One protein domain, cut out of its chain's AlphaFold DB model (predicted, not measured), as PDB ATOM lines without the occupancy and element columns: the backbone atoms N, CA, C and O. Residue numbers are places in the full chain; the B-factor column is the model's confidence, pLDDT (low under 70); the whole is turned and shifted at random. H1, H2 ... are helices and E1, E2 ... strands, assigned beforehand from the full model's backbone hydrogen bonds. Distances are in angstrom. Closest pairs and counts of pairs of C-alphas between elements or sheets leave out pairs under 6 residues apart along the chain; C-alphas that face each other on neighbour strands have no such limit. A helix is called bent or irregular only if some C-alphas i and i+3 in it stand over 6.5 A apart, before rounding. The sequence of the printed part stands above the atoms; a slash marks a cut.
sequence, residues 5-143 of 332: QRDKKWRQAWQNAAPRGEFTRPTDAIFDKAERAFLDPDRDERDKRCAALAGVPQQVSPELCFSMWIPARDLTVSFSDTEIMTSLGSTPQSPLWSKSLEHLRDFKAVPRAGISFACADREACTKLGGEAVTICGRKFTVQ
ATOM      1  N   GLN A   5     244.400 256.360 162.812       64.06
ATOM      2  CA  GLN A   5     243.211 255.532 163.047       64.06
ATOM      3  C   GLN A   5     243.303 254.685 164.330       64.06
ATOM      4  O   GLN A   5     242.281 254.493 164.990       64.06
ATOM      5  N   ARG A   6     244.497 254.198 164.715       70.00
ATOM      6  CA  ARG A   6     244.699 253.414 165.952       70.00
ATOM      7  C   ARG A   6     244.432 254.272 167.186       70.00
ATOM      8  O   ARG A   6     243.812 253.803 168.137       70.00
ATOM      9  N   ASP A   7     244.833 255.535 167.129       79.25
ATOM     10  CA  ASP A   7     244.656 256.489 168.222       79.25
ATOM     11  C   ASP A   7     243.207 256.981 168.337       79.25
ATOM     12  O   ASP A   7     242.674 257.052 169.443       79.25
ATOM     13  N   LYS A   8     242.505 257.187 167.210       82.56
ATOM     14  CA  LYS A   8     241.048 257.424 167.213       82.56
ATOM     15  C   LYS A   8     240.269 256.259 167.836       82.56
ATOM     16  O   LYS A   8     239.456 256.495 168.725       82.56
ATOM     17  N   LYS A   9     240.543 255.013 167.415       87.69
ATOM     18  CA  LYS A   9     239.907 253.812 167.995       87.69
ATOM     19  C   LYS A   9     240.188 253.692 169.496       87.69
ATOM     20  O   LYS A   9     239.280 253.393 170.261       87.69
ATOM     21  N   TRP A  10     241.423 253.965 169.919       88.75
ATOM     22  CA  TRP A  10     241.818 253.953 171.328       88.75
ATOM     23  C   TRP A  10     241.082 255.011 172.159       88.75
ATOM     24  O   TRP A  10     240.522 254.666 173.199       88.75
ATOM     25  N   ARG A  11     241.023 256.266 171.691       88.38
ATOM     26  CA  ARG A  11     240.286 257.328 172.390       88.38
ATOM     27  C   ARG A  11     238.807 256.987 172.529       88.38
ATOM     28  O   ARG A  11     238.275 257.100 173.624       88.38
ATOM     29  N   GLN A  12     238.174 256.519 171.453       87.69
ATOM     30  CA  GLN A  12     236.762 256.137 171.463       87.69
ATOM     31  C   GLN A  12     236.488 254.963 172.417       87.69
ATOM     32  O   GLN A  12     235.538 255.014 173.192       87.69
ATOM     33  N   ALA A  13     237.342 253.934 172.413       87.88
ATOM     34  CA  ALA A  13     237.223 252.803 173.332       87.88
ATOM     35  C   ALA A  13     237.345 253.235 174.803       87.88
ATOM     36  O   ALA A  13     236.553 252.789 175.628       87.88
ATOM     37  N   TRP A  14     238.282 254.138 175.126       88.38
ATOM     38  CA  TRP A  14     238.380 254.685 176.481       88.38
ATOM     39  C   TRP A  14     237.179 255.569 176.830       88.38
ATOM     40  O   TRP A  14     236.580 255.359 177.873       88.38
ATOM     41  N   GLN A  15     236.764 256.498 175.962       86.31
ATOM     42  CA  GLN A  15     235.631 257.400 176.228       86.31
ATOM     43  C   GLN A  15     234.305 256.656 176.463       86.31
ATOM     44  O   GLN A  15     233.491 257.119 177.255       86.31
ATOM     45  N   ASN A  16     234.107 255.491 175.839       86.56
ATOM     46  CA  ASN A  16     232.940 254.633 176.077       86.56
ATOM     47  C   ASN A  16     232.953 253.932 177.453       86.56
ATOM     48  O   ASN A  16     231.896 253.535 177.934       86.56
ATOM     49  N   ALA A  17     234.130 253.750 178.060       85.06
ATOM     50  CA  ALA A  17     234.327 253.053 179.336       85.06
ATOM     51  C   ALA A  17     234.783 253.983 180.479       85.06
ATOM     52  O   ALA A  17     234.955 253.537 181.613       85.06
ATOM     53  N   ALA A  18     235.023 255.263 180.189       82.00
ATOM     54  CA  ALA A  18     235.602 256.207 181.128       82.00
ATOM     55  C   ALA A  18     234.598 256.588 182.231       82.00
ATOM     56  O   ALA A  18     233.449 256.928 181.926       82.00
ATOM     57  N   PRO A  19     235.024 256.633 183.506       77.00
ATOM     58  CA  PRO A  19     234.262 257.339 184.524       77.00
ATOM     59  C   PRO A  19     234.184 258.826 184.155       77.00
ATOM     60  O   PRO A  19     235.091 259.390 183.536       77.00
ATOM     61  N   ARG A  20     233.077 259.475 184.523       71.00
ATOM     62  CA  ARG A  20     232.898 260.912 184.282       71.00
ATOM     63  C   ARG A  20     233.922 261.678 185.122       71.00
ATOM     64  O   ARG A  20     234.066 261.387 186.303       71.00
ATOM     65  N   GLY A  21     234.603 262.652 184.521       65.06
ATOM     66  CA  GLY A  21     235.584 263.474 185.233       65.06
ATOM     67  C   GLY A  21     234.948 264.212 186.411       65.06
ATOM     68  O   GLY A  21     233.984 264.959 186.228       65.06
ATOM     69  N   GLU A  22     235.483 264.000 187.612       63.22
ATOM     70  CA  GLU A  22     235.016 264.667 188.823       63.22
ATOM     71  C   GLU A  22     235.508 266.116 188.860       63.22
ATOM     72  O   GLU A  22     236.633 266.414 189.255       63.22
ATOM     73  N   PHE A  23     234.640 267.044 188.462       63.31
ATOM     74  CA  PHE A  23     234.859 268.473 188.667       63.31
ATOM     75  C   PHE A  23     234.511 268.846 190.113       63.31
ATOM     76  O   PHE A  23     233.426 269.353 190.399       63.31
ATOM     77  N   THR A  24     235.435 268.579 191.038       69.88
ATOM     78  CA  THR A  24     235.297 268.928 192.457       69.88
ATOM     79  C   THR A  24     235.335 270.449 192.641       69.88
ATOM     80  O   THR A  24     236.392 271.067 192.768       69.88
ATOM     81  N   ARG A  25     234.156 271.081 192.668       78.31
ATOM     82  CA  ARG A  25     234.004 272.439 193.206       78.31
ATOM     83  C   ARG A  25     234.310 272.396 194.716       78.31
ATOM     84  O   ARG A  25     233.858 271.455 195.371       78.31
ATOM     85  N   PRO A  26     235.019 273.386 195.294       84.00
ATOM     86  CA  PRO A  26     235.126 273.508 196.746       84.00
ATOM     87  C   PRO A  26     233.733 273.544 197.386       84.00
ATOM     88  O   PRO A  26     232.805 274.123 196.819       84.00
ATOM     89  N   THR A  27     233.575 272.914 198.547       88.56
ATOM     90  CA  THR A  27     232.297 272.916 199.269       88.56
ATOM     91  C   THR A  27     232.021 274.288 199.876       88.56
ATOM     92  O   THR A  27     232.949 275.053 200.148       88.56
ATOM     93  N   ASP A  28     230.752 274.589 200.146       92.25
ATOM     94  CA  ASP A  28     230.367 275.872 200.743       92.25
ATOM     95  C   ASP A  28     231.075 276.095 202.088       92.25
ATOM     96  O   ASP A  28     231.600 277.173 202.317       92.25
ATOM     97  N   ALA A  29     231.287 275.042 202.890       91.44
ATOM     98  CA  ALA A  29     232.091 275.086 204.120       91.44
ATOM     99  C   ALA A  29     233.564 275.534 203.927       91.44
ATOM    100  O   ALA A  29     234.181 276.042 204.868       91.44
ATOM    101  N   ILE A  30     234.145 275.359 202.732       90.31
ATOM    102  CA  ILE A  30     235.474 275.892 202.377       90.31
ATOM    103  C   ILE A  30     235.363 277.378 202.011       90.31
ATOM    104  O   ILE A  30     236.178 278.173 202.484       90.31
ATOM    105  N   PHE A  31     234.350 277.765 201.226       91.50
ATOM    106  CA  PHE A  31     234.093 279.169 200.882       91.50
ATOM    107  C   PHE A  31     233.792 280.006 202.132       91.50
ATOM    108  O   PHE A  31     234.507 280.965 202.391       91.50
ATOM    109  N   ASP A  32     232.861 279.563 202.971       93.44
ATOM    110  CA  ASP A  32     232.576 280.025 204.333       93.44
ATOM    111  C   ASP A  32     233.839 280.309 205.169       93.44
ATOM    112  O   ASP A  32     233.918 281.275 205.930       93.44
ATOM    113  N   LYS A  33     234.830 279.410 205.112       91.19
ATOM    114  CA  LYS A  33     236.067 279.530 205.896       91.19
ATOM    115  C   LYS A  33     236.987 280.613 205.329       91.19
ATOM    116  O   LYS A  33     237.608 281.335 206.106       91.19
ATOM    117  N   ALA A  34     237.064 280.728 204.004       91.94
ATOM    118  CA  ALA A  34     237.820 281.779 203.330       91.94
ATOM    119  C   ALA A  34     237.144 283.155 203.475       91.94
ATOM    120  O   ALA A  34     237.818 284.131 203.786       91.94
ATOM    121  N   GLU A  35     235.818 283.225 203.326       94.12
ATOM    122  CA  GLU A  35     235.024 284.449 203.452       94.12
ATOM    123  C   GLU A  35     235.095 285.020 204.870       94.12
ATOM    124  O   GLU A  35     235.451 286.187 205.030       94.12
ATOM    125  N   ARG A  36     234.866 284.199 205.909       94.62
ATOM    126  CA  ARG A  36     235.031 284.650 207.303       94.62
ATOM    127  C   ARG A  36     236.426 285.216 207.549       94.62
ATOM    128  O   ARG A  36     236.538 286.251 208.183       94.62
ATOM    129  N   ALA A  37     237.479 284.579 207.033       92.44
ATOM    130  CA  ALA A  37     238.844 285.074 207.197       92.44
ATOM    131  C   ALA A  37     239.143 286.351 206.385       92.44
ATOM    132  O   ALA A  37     240.025 287.112 206.769       92.44
ATOM    133  N   PHE A  38     238.427 286.592 205.284       94.19
ATOM    134  CA  PHE A  38     238.550 287.800 204.466       94.19
ATOM    135  C   PHE A  38     237.808 289.003 205.070       94.19
ATOM    136  O   PHE A  38     238.355 290.103 205.093       94.19
ATOM    137  N   LEU A  39     236.588 288.792 205.580       95.56
ATOM    138  CA  LEU A  39     235.734 289.843 206.153       95.56
ATOM    139  C   LEU A  39     236.110 290.239 207.592       95.56
ATOM    140  O   LEU A  39     235.686 291.291 208.066       95.56
ATOM    141  N   ASP A  40     236.887 289.408 208.287       94.25
ATOM    142  CA  ASP A  40     237.392 289.648 209.642       94.25
ATOM    143  C   ASP A  40     238.320 290.891 209.678       94.25
ATOM    144  O   ASP A  40     239.372 290.893 209.022       94.25
ATOM    145  N   PRO A  41     237.951 291.970 210.399       92.75
ATOM    146  CA  PRO A  41     238.730 293.206 210.432       92.75
ATOM    147  C   PRO A  41     240.001 293.084 211.282       92.75
ATOM    148  O   PRO A  41     240.952 293.820 211.030       92.75
ATOM    149  N   ASP A  42     240.042 292.145 212.233       94.88
ATOM    150  CA  ASP A  42     241.135 291.992 213.197       94.88
ATOM    151  C   ASP A  42     242.278 291.109 212.649       94.88
ATOM    152  O   ASP A  42     243.367 291.055 213.225       94.88
ATOM    153  N   ARG A  43     242.066 290.441 211.505       92.62
ATOM    154  CA  ARG A  43     243.105 289.686 210.778       92.62
ATOM    155  C   ARG A  43     244.007 290.567 209.929       92.62
ATOM    156  O   ARG A  43     243.534 291.411 209.165       92.62
ATOM    157  N   ASP A  44     245.297 290.247 209.946       94.25
ATOM    158  CA  ASP A  44     246.270 290.832 209.030       94.25
ATOM    159  C   ASP A  44     246.173 290.258 207.596       94.25
ATOM    160  O   ASP A  44     245.505 289.256 207.310       94.25
ATOM    161  N   GLU A  45     246.877 290.909 206.670       93.31
ATOM    162  CA  GLU A  45     246.950 290.508 205.260       93.31
ATOM    163  C   GLU A  45     247.641 289.152 205.040       93.31
ATOM    164  O   GLU A  45     247.445 288.506 204.006       93.31
ATOM    165  N   ARG A  46     248.453 288.686 205.998       90.94
ATOM    166  CA  ARG A  46     249.144 287.398 205.912       90.94
ATOM    167  C   ARG A  46     248.172 286.259 206.183       90.94
ATOM    168  O   ARG A  46     248.130 285.325 205.386       90.94
ATOM    169  N   ASP A  47     247.360 286.358 207.227       90.00
ATOM    170  CA  ASP A  47     246.341 285.363 207.560       90.00
ATOM    171  C   ASP A  47     245.205 285.345 206.531       90.00
ATOM    172  O   ASP A  47     244.763 284.266 206.127       90.00
ATOM    173  N   LYS A  48     244.803 286.516 206.015       92.81
ATOM    174  CA  LYS A  48     243.888 286.635 204.864       92.81
ATOM    175  C   LYS A  48     244.430 285.905 203.634       92.81
ATOM    176  O   LYS A  48     243.738 285.073 203.042       92.81
ATOM    177  N   ARG A  49     245.707 286.121 203.294       91.69
ATOM    178  CA  ARG A  49     246.395 285.401 202.210       91.69
ATOM    179  C   ARG A  49     246.519 283.898 202.479       91.69
ATOM    180  O   ARG A  49     246.324 283.109 201.557       91.69
ATOM    181  N   CYS A  50     246.825 283.482 203.706       88.06
ATOM    182  CA  CYS A  50     246.900 282.069 204.080       88.06
ATOM    183  C   CYS A  50     245.539 281.368 203.961       88.06
ATOM    184  O   CYS A  50     245.486 280.242 203.470       88.06
ATOM    185  N   ALA A  51     244.441 282.031 204.334       89.75
ATOM    186  CA  ALA A  51     243.091 281.502 204.162       89.75
ATOM    187  C   ALA A  51     242.694 281.388 202.679       89.75
ATOM    188  O   ALA A  51     242.211 280.338 202.259       89.75
ATOM    189  N   ALA A  52     242.967 282.417 201.868       91.25
ATOM    190  CA  ALA A  52     242.702 282.396 200.426       91.25
ATOM    191  C   ALA A  52     243.506 281.312 199.676       91.25
ATOM    192  O   ALA A  52     243.035 280.762 198.682       91.25
ATOM    193  N   LEU A  53     244.706 280.973 200.161       90.56
ATOM    194  CA  LEU A  53     245.566 279.926 199.596       90.56
ATOM    195  C   LEU A  53     245.361 278.536 200.230       90.56
ATOM    196  O   LEU A  53     246.038 277.590 199.838       90.56
ATOM    197  N   ALA A  54     244.417 278.362 201.161       86.56
ATOM    198  CA  ALA A  54     244.208 277.085 201.855       86.56
ATOM    199  C   ALA A  54     243.744 275.927 200.942       86.56
ATOM    200  O   ALA A  54     243.797 274.771 201.354       86.56
ATOM    201  N   GLY A  55     243.278 276.231 199.724       83.50
ATOM    202  CA  GLY A  55     242.868 275.246 198.716       83.50
ATOM    203  C   GLY A  55     243.941 274.864 197.687       83.50
ATOM    204  O   GLY A  55     243.666 274.011 196.847       83.50
ATOM    205  N   VAL A  56     245.135 275.475 197.707       85.56
ATOM    206  CA  VAL A  56     246.245 275.098 196.807       85.56
ATOM    207  C   VAL A  56     247.302 274.263 197.542       85.56
ATOM    208  O   VAL A  56     247.461 274.415 198.755       85.56
ATOM    209  N   PRO A  57     248.064 273.391 196.848       80.62
ATOM    210  CA  PRO A  57     249.158 272.654 197.473       80.62
ATOM    211  C   PRO A  57     250.170 273.601 198.136       80.62
ATOM    212  O   PRO A  57     250.640 274.550 197.508       80.62
ATOM    213  N   GLN A  58     250.528 273.325 199.396       79.75
ATOM    214  CA  GLN A  58     251.471 274.131 200.185       79.75
ATOM    215  C   GLN A  58     252.746 274.445 199.388       79.75
ATOM    216  O   GLN A  58     253.372 273.528 198.860       79.75
ATOM    217  N   GLN A  59     253.158 275.713 199.330       79.31
ATOM    218  CA  GLN A  59     254.345 276.122 198.575       79.31
ATOM    219  C   GLN A  59     255.616 275.423 199.098       79.31
ATOM    220  O   GLN A  59     255.943 275.508 200.280       79.31
ATOM    221  N   VAL A  60     256.342 274.761 198.192       82.19
ATOM    222  CA  VAL A  60     257.596 274.033 198.459       82.19
ATOM    223  C   VAL A  60     258.779 274.818 197.877       82.19
ATOM    224  O   VAL A  60     258.622 275.539 196.889       82.19
ATOM    225  N   SER A  61     259.970 274.696 198.475       84.75
ATOM    226  CA  SER A  61     261.201 275.264 197.902       84.75
ATOM    227  C   SER A  61     261.478 274.671 196.508       84.75
ATOM    228  O   SER A  61     261.382 273.451 196.358       84.75
ATOM    229  N   PRO A  62     261.899 275.465 195.503       81.56
ATOM    230  CA  PRO A  62     262.307 274.942 194.195       81.56
ATOM    231  C   PRO A  62     263.398 273.860 194.262       81.56
ATOM    232  O   PRO A  62     263.465 273.006 193.385       81.56
ATOM    233  N   GLU A  63     264.227 273.860 195.309       83.69
ATOM    234  CA  GLU A  63     265.286 272.860 195.527       83.69
ATOM    235  C   GLU A  63     264.755 271.482 195.956       83.69
ATOM    236  O   GLU A  63     265.433 270.471 195.770       83.69
ATOM    237  N   LEU A  64     263.534 271.449 196.500       85.44
ATOM    238  CA  LEU A  64     262.789 270.249 196.892       85.44
ATOM    239  C   LEU A  64     261.678 269.910 195.875       85.44
ATOM    240  O   LEU A  64     260.842 269.049 196.124       85.44
ATOM    241  N   CYS A  65     261.651 270.598 194.729       88.69
ATOM    242  CA  CYS A  65     260.672 270.405 193.666       88.69
ATOM    243  C   CYS A  65     261.299 269.588 192.526       88.69
ATOM    244  O   CYS A  65     261.910 270.118 191.591       88.69
ATOM    245  N   PHE A  66     261.197 268.264 192.617       91.69
ATOM    246  CA  PHE A  66     261.854 267.352 191.688       91.69
ATOM    247  C   PHE A  66     261.004 267.159 190.427       91.69
ATOM    248  O   PHE A  66     259.906 266.607 190.474       91.69
ATOM    249  N   SER A  67     261.505 267.627 189.280       91.62
ATOM    250  CA  SER A  67     260.812 267.487 187.993       91.62
ATOM    251  C   SER A  67     260.800 266.029 187.523       91.62
ATOM    252  O   SER A  67     261.853 265.407 187.363       91.62
ATOM    253  N   MET A  68     259.593 265.524 187.277       94.56
ATOM    254  CA  MET A  68     259.280 264.164 186.849       94.56
ATOM    255  C   MET A  68     258.663 264.165 185.445       94.56
ATOM    256  O   MET A  68     258.097 265.165 184.991       94.56
ATOM    257  N   TRP A  69     258.780 263.037 184.742       95.44
ATOM    258  CA  TRP A  69     258.369 262.921 183.343       95.44
ATOM    259  C   TRP A  69     257.828 261.530 183.006       95.44
ATOM    260  O   TRP A  69     258.432 260.527 183.377       95.44
ATOM    261  N   ILE A  70     256.739 261.461 182.236       96.38
ATOM    262  CA  ILE A  70     256.254 260.227 181.597       96.38
ATOM    263  C   ILE A  70     256.296 260.429 180.070       96.38
ATOM    264  O   ILE A  70     255.556 261.275 179.555       96.38
ATOM    265  N   PRO A  71     257.121 259.682 179.309       95.25
ATOM    266  CA  PRO A  71     257.222 259.792 177.852       95.25
ATOM    267  C   PRO A  71     255.988 259.204 177.140       95.25
ATOM    268  O   PRO A  71     256.013 258.110 176.585       95.25
ATOM    269  N   ALA A  72     254.896 259.969 177.122       94.56
ATOM    270  CA  ALA A  72     253.598 259.589 176.563       94.56
ATOM    271  C   ALA A  72     253.233 260.431 175.319       94.56
ATOM    272  O   ALA A  72     252.233 261.155 175.277       94.56
ATOM    273  N   ARG A  73     254.080 260.367 174.285       92.38
ATOM    274  CA  ARG A  73     253.961 261.188 173.065       92.38
ATOM    275  C   ARG A  73     252.610 261.062 172.358       92.38
ATOM    276  O   ARG A  73     252.045 262.080 171.972       92.38
ATOM    277  N   ASP A  74     252.117 259.841 172.183       90.75
ATOM    278  CA  ASP A  74     250.906 259.592 171.394       90.75
ATOM    279  C   ASP A  74     249.629 259.771 172.255       90.75
ATOM    280  O   ASP A  74     248.588 260.203 171.756       90.75
ATOM    281  N   LEU A  75     249.732 259.576 173.580       93.06
ATOM    282  CA  LEU A  75     248.702 259.940 174.570       93.06
ATOM    283  C   LEU A  75     248.402 261.446 174.520       93.06
ATOM    284  O   LEU A  75     247.258 261.837 174.318       93.06
ATOM    285  N   THR A  76     249.442 262.285 174.605       93.12
ATOM    286  CA  THR A  76     249.352 263.765 174.593       93.12
ATOM    287  C   THR A  76     249.041 264.376 173.217       93.12
ATOM    288  O   THR A  76     249.120 265.589 173.025       93.12
ATOM    289  N   VAL A  77     248.701 263.539 172.234       90.75
ATOM    290  CA  VAL A  77     248.077 263.924 170.954       90.75
ATOM    291  C   VAL A  77     246.615 263.471 170.896       90.75
ATOM    292  O   VAL A  77     245.809 264.080 170.194       90.75
ATOM    293  N   SER A  78     246.274 262.412 171.630       90.50
ATOM    294  CA  SER A  78     244.974 261.746 171.581       90.50
ATOM    295  C   SER A  78     243.994 262.274 172.632       90.50
ATOM    296  O   SER A  78     242.808 262.387 172.333       90.50
ATOM    297  N   PHE A  79     244.487 262.629 173.823       91.00
ATOM    298  CA  PHE A  79     243.702 263.023 174.996       91.00
ATOM    299  C   PHE A  79     244.135 264.394 175.533       91.00
ATOM    300  O   PHE A  79     245.289 264.802 175.384       91.00
ATOM    301  N   SER A  80     243.197 265.089 176.169       89.25
ATOM    302  CA  SER A  80     243.415 266.324 176.934       89.25
ATOM    303  C   SER A  80     243.956 266.052 178.343       89.25
ATOM    304  O   SER A  80     243.783 264.954 178.874       89.25
ATOM    305  N   ASP A  81     244.537 267.069 178.988       89.94
ATOM    306  CA  ASP A  81     244.924 267.029 180.406       89.94
ATOM    307  C   ASP A  81     243.779 266.544 181.307       89.94
ATOM    308  O   ASP A  81     244.007 265.726 182.189       89.94
ATOM    309  N   THR A  82     242.537 266.975 181.060       88.31
ATOM    310  CA  THR A  82     241.367 266.556 181.850       88.31
ATOM    311  C   THR A  82     241.074 265.061 181.714       88.31
ATOM    312  O   THR A  82     240.804 264.404 182.716       88.31
ATOM    313  N   GLU A  83     241.158 264.493 180.508       90.69
ATOM    314  CA  GLU A  83     240.975 263.048 180.282       90.69
ATOM    315  C   GLU A  83     242.126 262.235 180.904       90.69
ATOM    316  O   GLU A  83     241.890 261.211 181.548       90.69
ATOM    317  N   ILE A  84     243.362 262.731 180.780       92.69
ATOM    318  CA  ILE A  84     244.575 262.139 181.366       92.69
ATOM    319  C   ILE A  84     244.498 262.129 182.901       92.69
ATOM    320  O   ILE A  84     244.701 261.081 183.514       92.69
ATOM    321  N   MET A  85     244.155 263.263 183.519       91.31
ATOM    322  CA  MET A  85     244.005 263.399 184.972       91.31
ATOM    323  C   MET A  85     242.828 262.582 185.503       91.31
ATOM    324  O   MET A  85     242.976 261.902 186.516       91.31
ATOM    325  N   THR A  86     241.696 262.569 184.787       89.56
ATOM    326  CA  THR A  86     240.554 261.704 185.124       89.56
ATOM    327  C   THR A  86     240.994 260.245 185.152       89.56
ATOM    328  O   THR A  86     240.733 259.556 186.134       89.56
ATOM    329  N   SER A  87     241.715 259.764 184.132       91.75
ATOM    330  CA  SER A  87     242.211 258.384 184.130       91.75
ATOM    331  C   SER A  87     243.213 258.117 185.257       91.75
ATOM    332  O   SER A  87     243.100 257.080 185.899       91.75
ATOM    333  N   LEU A  88     244.159 259.025 185.525       91.50
ATOM    334  CA  LEU A  88     245.161 258.851 186.587       91.50
ATOM    335  C   LEU A  88     244.542 258.771 187.989       91.50
ATOM    336  O   LEU A  88     245.027 257.991 188.805       91.50
ATOM    337  N   GLY A  89     243.491 259.551 188.262       88.44
ATOM    338  CA  GLY A  89     242.808 259.558 189.560       88.44
ATOM    339  C   GLY A  89     241.772 258.444 189.753       88.44
ATOM    340  O   GLY A  89     241.539 258.030 190.882       88.44
ATOM    341  N   SER A  90     241.156 257.945 188.674       86.62
ATOM    342  CA  SER A  90     240.048 256.970 188.751       86.62
ATOM    343  C   SER A  90     240.421 255.530 188.384       86.62
ATOM    344  O   SER A  90     239.718 254.597 188.764       86.62
ATOM    345  N   THR A  91     241.508 255.322 187.636       87.62
ATOM    346  CA  THR A  91     242.011 253.976 187.321       87.62
ATOM    347  C   THR A  91     242.892 253.500 188.476       87.62
ATOM    348  O   THR A  91     243.802 254.244 188.844       87.62
ATOM    349  N   PRO A  92     242.695 252.286 189.028       89.69
ATOM    350  CA  PRO A  92     243.589 251.731 190.040       89.69
ATOM    351  C   PRO A  92     245.047 251.728 189.565       89.69
ATOM    352  O   PRO A  92     245.373 251.166 188.518       89.69
ATOM    353  N   GLN A  93     245.913 252.372 190.343       94.50
ATOM    354  CA  GLN A  93     247.360 252.417 190.131       94.50
ATOM    355  C   GLN A  93     248.063 251.542 191.177       94.50
ATOM    356  O   GLN A  93     247.428 251.024 192.101       94.50
ATOM    357  N   SER A  94     249.383 251.393 191.072       93.56
ATOM    358  CA  SER A  94     250.151 250.644 192.068       93.56
ATOM    359  C   SER A  94     250.067 251.273 193.473       93.56
ATOM    360  O   SER A  94     249.843 252.484 193.615       93.56
ATOM    361  N   PRO A  95     250.308 250.489 194.542       93.88
ATOM    362  CA  PRO A  95     250.391 251.024 195.900       93.88
ATOM    363  C   PRO A  95     251.473 252.098 196.071       93.88
ATOM    364  O   PRO A  95     251.341 252.949 196.947       93.88
ATOM    365  N   LEU A  96     252.532 252.078 195.251       94.25
ATOM    366  CA  LEU A  96     253.586 253.092 195.266       94.25
ATOM    367  C   LEU A  96     253.097 254.423 194.684       94.25
ATOM    368  O   LEU A  96     253.291 255.466 195.311       94.25
ATOM    369  N   TRP A  97     252.424 254.395 193.527       94.81
ATOM    370  CA  TRP A  97     251.840 255.599 192.935       94.81
ATOM    371  C   TRP A  97     250.817 256.236 193.877       94.81
ATOM    372  O   TRP A  97     250.943 257.409 194.220       94.81
ATOM    373  N   SER A  98     249.861 255.439 194.362       93.44
ATOM    374  CA  SER A  98     248.768 255.909 195.223       93.44
ATOM    375  C   SER A  98     249.266 256.525 196.537       93.44
ATOM    376  O   SER A  98     248.753 257.558 196.953       93.44
ATOM    377  N   LYS A  99     250.310 255.954 197.161       93.56
ATOM    378  CA  LYS A  99     250.955 256.538 198.354       93.56
ATOM    379  C   LYS A  99     251.716 257.833 198.060       93.56
ATOM    380  O   LYS A  99     251.836 258.667 198.943       93.56
ATOM    381  N   SER A 100     252.221 258.012 196.840       93.81
ATOM    382  CA  SER A 100     253.028 259.184 196.476       93.81
ATOM    383  C   SER A 100     252.194 260.430 196.148       93.81
ATOM    384  O   SER A 100     252.759 261.518 196.046       93.81
ATOM    385  N   LEU A 101     250.872 260.296 195.959       91.19
ATOM    386  CA  LEU A 101     249.999 261.350 195.417       91.19
ATOM    387  C   LEU A 101     250.078 262.691 196.168       91.19
ATOM    388  O   LEU A 101     250.069 263.734 195.523       91.19
ATOM    389  N   GLU A 102     250.228 262.695 197.496       89.50
ATOM    390  CA  GLU A 102     250.361 263.926 198.303       89.50
ATOM    391  C   GLU A 102     251.640 264.745 198.004       89.50
ATOM    392  O   GLU A 102     251.711 265.963 198.240       89.50
ATOM    393  N   HIS A 103     252.650 264.093 197.425       92.31
ATOM    394  CA  HIS A 103     253.876 264.728 196.960       92.31
ATOM    395  C   HIS A 103     253.795 265.159 195.485       92.31
ATOM    396  O   HIS A 103     254.607 265.992 195.077       92.31
ATOM    397  N   LEU A 104     252.857 264.630 194.685       92.50
ATOM    398  CA  LEU A 104     252.789 264.856 193.232       92.50
ATOM    399  C   LEU A 104     251.942 266.078 192.858       92.50
ATOM    400  O   LEU A 104     250.828 266.260 193.340       92.50
ATOM    401  N   ARG A 105     252.499 266.956 192.014       91.19
ATOM    402  CA  ARG A 105     251.982 268.317 191.772       91.19
ATOM    403  C   ARG A 105     252.187 268.757 190.326       91.19
ATOM    404  O   ARG A 105     252.993 268.176 189.603       91.19
ATOM    405  N   ASP A 106     251.468 269.800 189.921       90.12
ATOM    406  CA  ASP A 106     251.659 270.521 188.652       90.12
ATOM    407  C   ASP A 106     251.687 269.620 187.401       90.12
ATOM    408  O   ASP A 106     252.489 269.806 186.481       90.12
ATOM    409  N   PHE A 107     250.795 268.622 187.377       92.62
ATOM    410  CA  PHE A 107     250.590 267.740 186.232       92.62
ATOM    411  C   PHE A 107     250.207 268.531 184.979       92.62
ATOM    412  O   PHE A 107     249.297 269.360 184.997       92.62
ATOM    413  N   LYS A 108     250.907 268.246 183.878       93.50
ATOM    414  CA  LYS A 108     250.749 268.941 182.601       93.50
ATOM    415  C   LYS A 108     251.107 268.042 181.426       93.50
ATOM    416  O   LYS A 108     252.252 267.597 181.301       93.50
ATOM    417  N   ALA A 109     250.176 267.841 180.502       94.31
ATOM    418  CA  ALA A 109     250.471 267.268 179.201       94.31
ATOM    419  C   ALA A 109     251.290 268.259 178.356       94.31
ATOM    420  O   ALA A 109     250.969 269.440 178.216       94.31
ATOM    421  N   VAL A 110     252.368 267.766 177.756       93.19
ATOM    422  CA  VAL A 110     253.181 268.491 176.779       93.19
ATOM    423  C   VAL A 110     252.914 267.858 175.409       93.19
ATOM    424  O   VAL A 110     253.349 266.723 175.177       93.19
ATOM    425  N   PRO A 111     252.195 268.551 174.500       89.94
ATOM    426  CA  PRO A 111     251.734 267.968 173.245       89.94
ATOM    427  C   PRO A 111     252.854 267.340 172.416       89.94
ATOM    428  O   PRO A 111     253.904 267.949 172.202       89.94
ATOM    429  N   ARG A 112     252.604 266.131 171.894       89.19
ATOM    430  CA  ARG A 112     253.564 265.338 171.096       89.19
ATOM    431  C   ARG A 112     254.854 264.966 171.848       89.19
ATOM    432  O   ARG A 112     255.851 264.647 171.193       89.19
ATOM    433  N   ALA A 113     254.847 264.970 173.183       91.12
ATOM    434  CA  ALA A 113     256.020 264.643 173.994       91.12
ATOM    435  C   ALA A 113     255.710 263.704 175.174       91.12
ATOM    436  O   ALA A 113     256.294 262.621 175.239       91.12
ATOM    437  N   GLY A 114     254.817 264.088 176.088       95.00
ATOM    438  CA  GLY A 114     254.596 263.356 177.341       95.00
ATOM    439  C   GLY A 114     254.063 264.228 178.473       95.00
ATOM    440  O   GLY A 114     253.724 265.387 178.250       95.00
ATOM    441  N   ILE A 115     253.963 263.670 179.677       96.19
ATOM    442  CA  ILE A 115     253.429 264.359 180.860       96.19
ATOM    443  C   ILE A 115     254.593 264.851 181.720       96.19
ATOM    444  O   ILE A 115     255.465 264.066 182.092       96.19
ATOM    445  N   SER A 116     254.580 266.139 182.054       94.75
ATOM    446  CA  SER A 116     255.437 266.759 183.066       94.75
ATOM    447  C   SER A 116     254.677 266.850 184.385       94.75
ATOM    448  O   SER A 116     253.487 267.151 184.380       94.75
ATOM    449  N   PHE A 117     255.367 266.639 185.501       94.25
ATOM    450  CA  PHE A 117     254.851 266.896 186.849       94.25
ATOM    451  C   PHE A 117     256.014 267.163 187.815       94.25
ATOM    452  O   PHE A 117     257.186 267.029 187.447       94.25
ATOM    453  N   ALA A 118     255.699 267.575 189.035       93.12
ATOM    454  CA  ALA A 118     256.644 267.764 190.126       93.12
ATOM    455  C   ALA A 118     256.401 266.731 191.233       93.12
ATOM    456  O   ALA A 118     255.268 266.304 191.450       93.12
ATOM    457  N   CYS A 119     257.458 266.366 191.954       93.75
ATOM    458  CA  CYS A 119     257.393 265.617 193.204       93.75
ATOM    459  C   CYS A 119     258.066 266.440 194.312       93.75
ATOM    460  O   CYS A 119     259.196 266.894 194.139       93.75
ATOM    461  N   ALA A 120     257.366 266.646 195.428       93.62
ATOM    462  CA  ALA A 120     257.828 267.431 196.577       93.62
ATOM    463  C   ALA A 120     258.717 266.646 197.564       93.62
ATOM    464  O   ALA A 120     259.301 267.240 198.467       93.62
ATOM    465  N   ASP A 121     258.806 265.323 197.401       92.69
ATOM    466  CA  ASP A 121     259.679 264.447 198.186       92.69
ATOM    467  C   ASP A 121     260.708 263.735 197.291       92.69
ATOM    468  O   ASP A 121     260.434 263.405 196.134       92.69
ATOM    469  N   ARG A 122     261.906 263.494 197.834       91.06
ATOM    470  CA  ARG A 122     263.038 262.886 197.127       91.06
ATOM    471  C   ARG A 122     262.982 261.359 197.100       91.06
ATOM    472  O   ARG A 122     263.456 260.762 196.129       91.06
ATOM    473  N   GLU A 123     262.451 260.720 198.137       92.25
ATOM    474  CA  GLU A 123     262.392 259.263 198.237       92.25
ATOM    475  C   GLU A 123     261.309 258.704 197.305       92.25
ATOM    476  O   GLU A 123     261.605 257.850 196.469       92.25
ATOM    477  N   ALA A 124     260.103 259.272 197.348       93.25
ATOM    478  CA  ALA A 124     259.025 259.011 196.401       93.25
ATOM    479  C   ALA A 124     259.458 259.313 194.958       93.25
ATOM    480  O   ALA A 124     259.314 258.462 194.087       93.25
ATOM    481  N   CYS A 125     260.086 260.469 194.707       93.06
ATOM    482  CA  CYS A 125     260.636 260.821 193.392       93.06
ATOM    483  C   CYS A 125     261.623 259.769 192.851       93.06
ATOM    484  O   CYS A 125     261.613 259.465 191.657       93.06
ATOM    485  N   THR A 126     262.451 259.190 193.725       92.44
ATOM    486  CA  THR A 126     263.411 258.144 193.348       92.44
ATOM    487  C   THR A 126     262.704 256.810 193.092       92.44
ATOM    488  O   THR A 126     262.937 256.199 192.053       92.44
ATOM    489  N   LYS A 127     261.808 256.378 193.994       94.25
ATOM    490  CA  LYS A 127     261.071 255.105 193.888       94.25
ATOM    491  C   LYS A 127     260.119 255.061 192.693       94.25
ATOM    492  O   LYS A 127     260.012 254.029 192.048       94.25
ATOM    493  N   LEU A 128     259.469 256.180 192.368       95.38
ATOM    494  CA  LEU A 128     258.622 256.316 191.180       95.38
ATOM    495  C   LEU A 128     259.407 256.196 189.862       95.38
ATOM    496  O   LEU A 128     258.804 256.078 188.799       95.38
ATOM    497  N   GLY A 129     260.740 256.249 189.886       94.25
ATOM    498  CA  GLY A 129     261.561 256.093 188.694       94.25
ATOM    499  C   GLY A 129     261.534 254.664 188.149       94.25
ATOM    500  O   GLY A 129     262.175 253.786 188.711       94.25
ATOM    501  N   GLY A 130     260.858 254.448 187.017       93.75
ATOM    502  CA  GLY A 130     260.614 253.118 186.443       93.75
ATOM    503  C   GLY A 130     259.225 252.545 186.752       93.75
ATOM    504  O   GLY A 130     258.873 251.500 186.213       93.75
ATOM    505  N   GLU A 131     258.416 253.238 187.557       95.69
ATOM    506  CA  GLU A 131     257.064 252.808 187.929       95.69
ATOM    507  C   GLU A 131     256.103 252.815 186.726       95.69
ATOM    508  O   GLU A 131     256.160 253.711 185.879       95.69
ATOM    509  N   ALA A 132     255.199 251.834 186.638       95.62
ATOM    510  CA  ALA A 132     254.267 251.690 185.518       95.62
ATOM    511  C   ALA A 132     252.856 252.189 185.878       95.62
ATOM    512  O   ALA A 132     252.108 251.519 186.586       95.62
ATOM    513  N   VAL A 133     252.457 253.336 185.324       95.38
ATOM    514  CA  VAL A 133     251.116 253.919 185.515       95.38
ATOM    515  C   VAL A 133     250.179 253.582 184.360       95.38
ATOM    516  O   VAL A 133     250.578 253.604 183.195       95.38
ATOM    517  N   THR A 134     248.910 253.304 184.657       95.94
ATOM    518  CA  THR A 134     247.883 253.050 183.637       95.94
ATOM    519  C   THR A 134     247.118 254.332 183.332       95.94
ATOM    520  O   THR A 134     246.391 254.848 184.179       95.94
ATOM    521  N   ILE A 135     247.256 254.839 182.104       94.94
ATOM    522  CA  ILE A 135     246.612 256.070 181.634       94.94
ATOM    523  C   ILE A 135     245.825 255.783 180.356       94.94
ATOM    524  O   ILE A 135     246.344 255.219 179.391       94.94
ATOM    525  N   CYS A 136     244.548 256.152 180.358       93.00
ATOM    526  CA  CYS A 136     243.586 255.898 179.290       93.00
ATOM    527  C   CYS A 136     243.566 254.425 178.824       93.00
ATOM    528  O   CYS A 136     243.442 254.137 177.633       93.00
ATOM    529  N   GLY A 137     243.738 253.478 179.754       90.25
ATOM    530  CA  GLY A 137     243.778 252.039 179.463       90.25
ATOM    531  C   GLY A 137     245.073 251.525 178.813       90.25
ATOM    532  O   GLY A 137     245.066 250.436 178.245       90.25
ATOM    533  N   ARG A 138     246.186 252.272 178.864       93.38
ATOM    534  CA  ARG A 138     247.529 251.781 178.488       93.38
ATOM    535  C   ARG A 138     248.534 252.029 179.614       93.38
ATOM    536  O   ARG A 138     248.471 253.067 180.266       93.38
ATOM    537  N   LYS A 139     249.481 251.106 179.809       94.88
ATOM    538  CA  LYS A 139     250.619 251.300 180.722       94.88
ATOM    539  C   LYS A 139     251.628 252.288 180.115       94.88
ATOM    540  O   LYS A 139     251.926 252.209 178.924       94.88
ATOM    541  N   PHE A 140     252.173 253.178 180.939       96.12
ATOM    542  CA  PHE A 140     253.288 254.070 180.623       96.12
ATOM    543  C   PHE A 140     254.286 254.068 181.784       96.12
ATOM    544  O   PHE A 140     253.895 254.200 182.941       96.12
ATOM    545  N   THR A 141     255.576 253.957 181.481       96.88
ATOM    546  CA  THR A 141     256.637 253.976 182.495       96.88
ATOM    547  C   THR A 141     257.014 255.412 182.856       96.88
ATOM    548  O   THR A 141     257.334 256.214 181.977       96.88
ATOM    549  N   VAL A 142     257.016 255.743 184.144       96.50
ATOM    550  CA  VAL A 142     257.576 256.989 184.679       96.50
ATOM    551  C   VAL A 142     259.091 256.976 184.462       96.50
ATOM    552  O   VAL A 142     259.778 256.025 184.831       96.50
ATOM    553  N   GLN A 143     259.644 258.023 183.850       95.12
ATOM    554  CA  GLN A 143     261.079 258.092 183.589       95.12
ATOM    555  C   GLN A 143     261.859 258.178 184.909       95.12
ATOM    556  O   GLN A 143     261.575 259.038 185.742       95.12
TER     557      GLN A 143
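Overview. This is residues 5 to 143 of the 332 residues of an uncharacterized protein of Phytophthora fragariae (UniProt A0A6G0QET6). A small mixed body is built round a three-stranded antiparallel sheet, with the strand hairpin E4 and E5 near it and helix H5 reaching both E2 and E4; a helical hairpin, H2 and H3, lies well away from this body at one end of the longest axis, joined to the rest by two drawn-out stretches. H1 lies at the opposite end of that axis. The printed part has 139 residues, with seven named helices and five named strands in the order H1 H2 H3 E1 H4 H5 H6 E2 E3 H7 E4 E5; the larger sheet runs E1, E3, E2, and the class is mixed, helices and strands. It is loose, with a radius of gyration of the C-alphas of 18.2 A, and elongated, spanning 61 by 35 by 27 A.

Arrangement. Start at the sheet, where E3, residues 114 to 119, is the inner strand. On one side is E1, residues 66 to 70, antiparallel at 152 degrees, with N 68 and O 117 at 2.8 A. On the other is E2, residues 104 to 110, antiparallel at 162 degrees and a hairpin with E3; look for N 108 and O 116 at 2.8 A. H7, residues 122 to 127, is on the sheet at a height over the sheet of 8.8 A, only just over E3 with 3 C-alphas, and runs along the strands at 18 degrees on the local plane. H6, residues 95 to 103, only grazes the sheet and is irregular, with C-alphas 99 and 102 7.4 A apart. H6 and H7 only just touch, with 3 pairs of C-alphas within 8 A, closest at Ser 100 and Ala 124, 6.0 A. H5, residues 81 to 90, grazes the sheet with residues 81 to 85. Its closest C-alphas to E4, residues 132 to 135, are those of Ser 87 and Ile 135, 5.6 A. E4 and E5, residues 138 to 141, form an antiparallel hairpin, with N 133 and O 140 at 2.9 A. H4, residues 75 to 78, grazes the sheet too. H1, residues 5 to 17, only just touches H4 with residues 7 to 11 alone, in 3 pairs within 8 A; Asp 7 and Ser 78 have the closest C-alphas, 6.2 A. Farther out, H2, residues 28 to 39, touches H3, residues 45 to 52, with residues 33 to 38 alone, at a shallow tilt of 12 degrees, opposite ways; Ala 34 and Ala 51 have the closest C-alphas, 5.3 A. H2 is apart from H1 and E2, among others. Every O i to N i+4 pair is within hydrogen-bond range in H2, H3, H5 and H7, against 8 of 9 in H1 and 3 of 5 in H6; H4 is too short for one.

Along the chain. Find C-alpha 104 at (252.789, 264.856, 193.232); from there E2 runs 16.9 A to C-alpha 110, and E3 returns over 16.3 A. H1 begins at C-alpha 5, (243.211, 255.532, 163.047), and measures 18.7 A; H2 measures 15.9 A. E5 ends at C-alpha 141, (256.637, 253.976, 182.495).

Size, cuts and confidence. The C-alphas farthest apart are those of Gln 5 and Asp 42, 62.0 A. The printed part has no cut. The link from H3 to E1, residues 53 to 65, is long. The mean pLDDT of the printed part is 89.7; residue 5 and residues 21 to 24 are under 70.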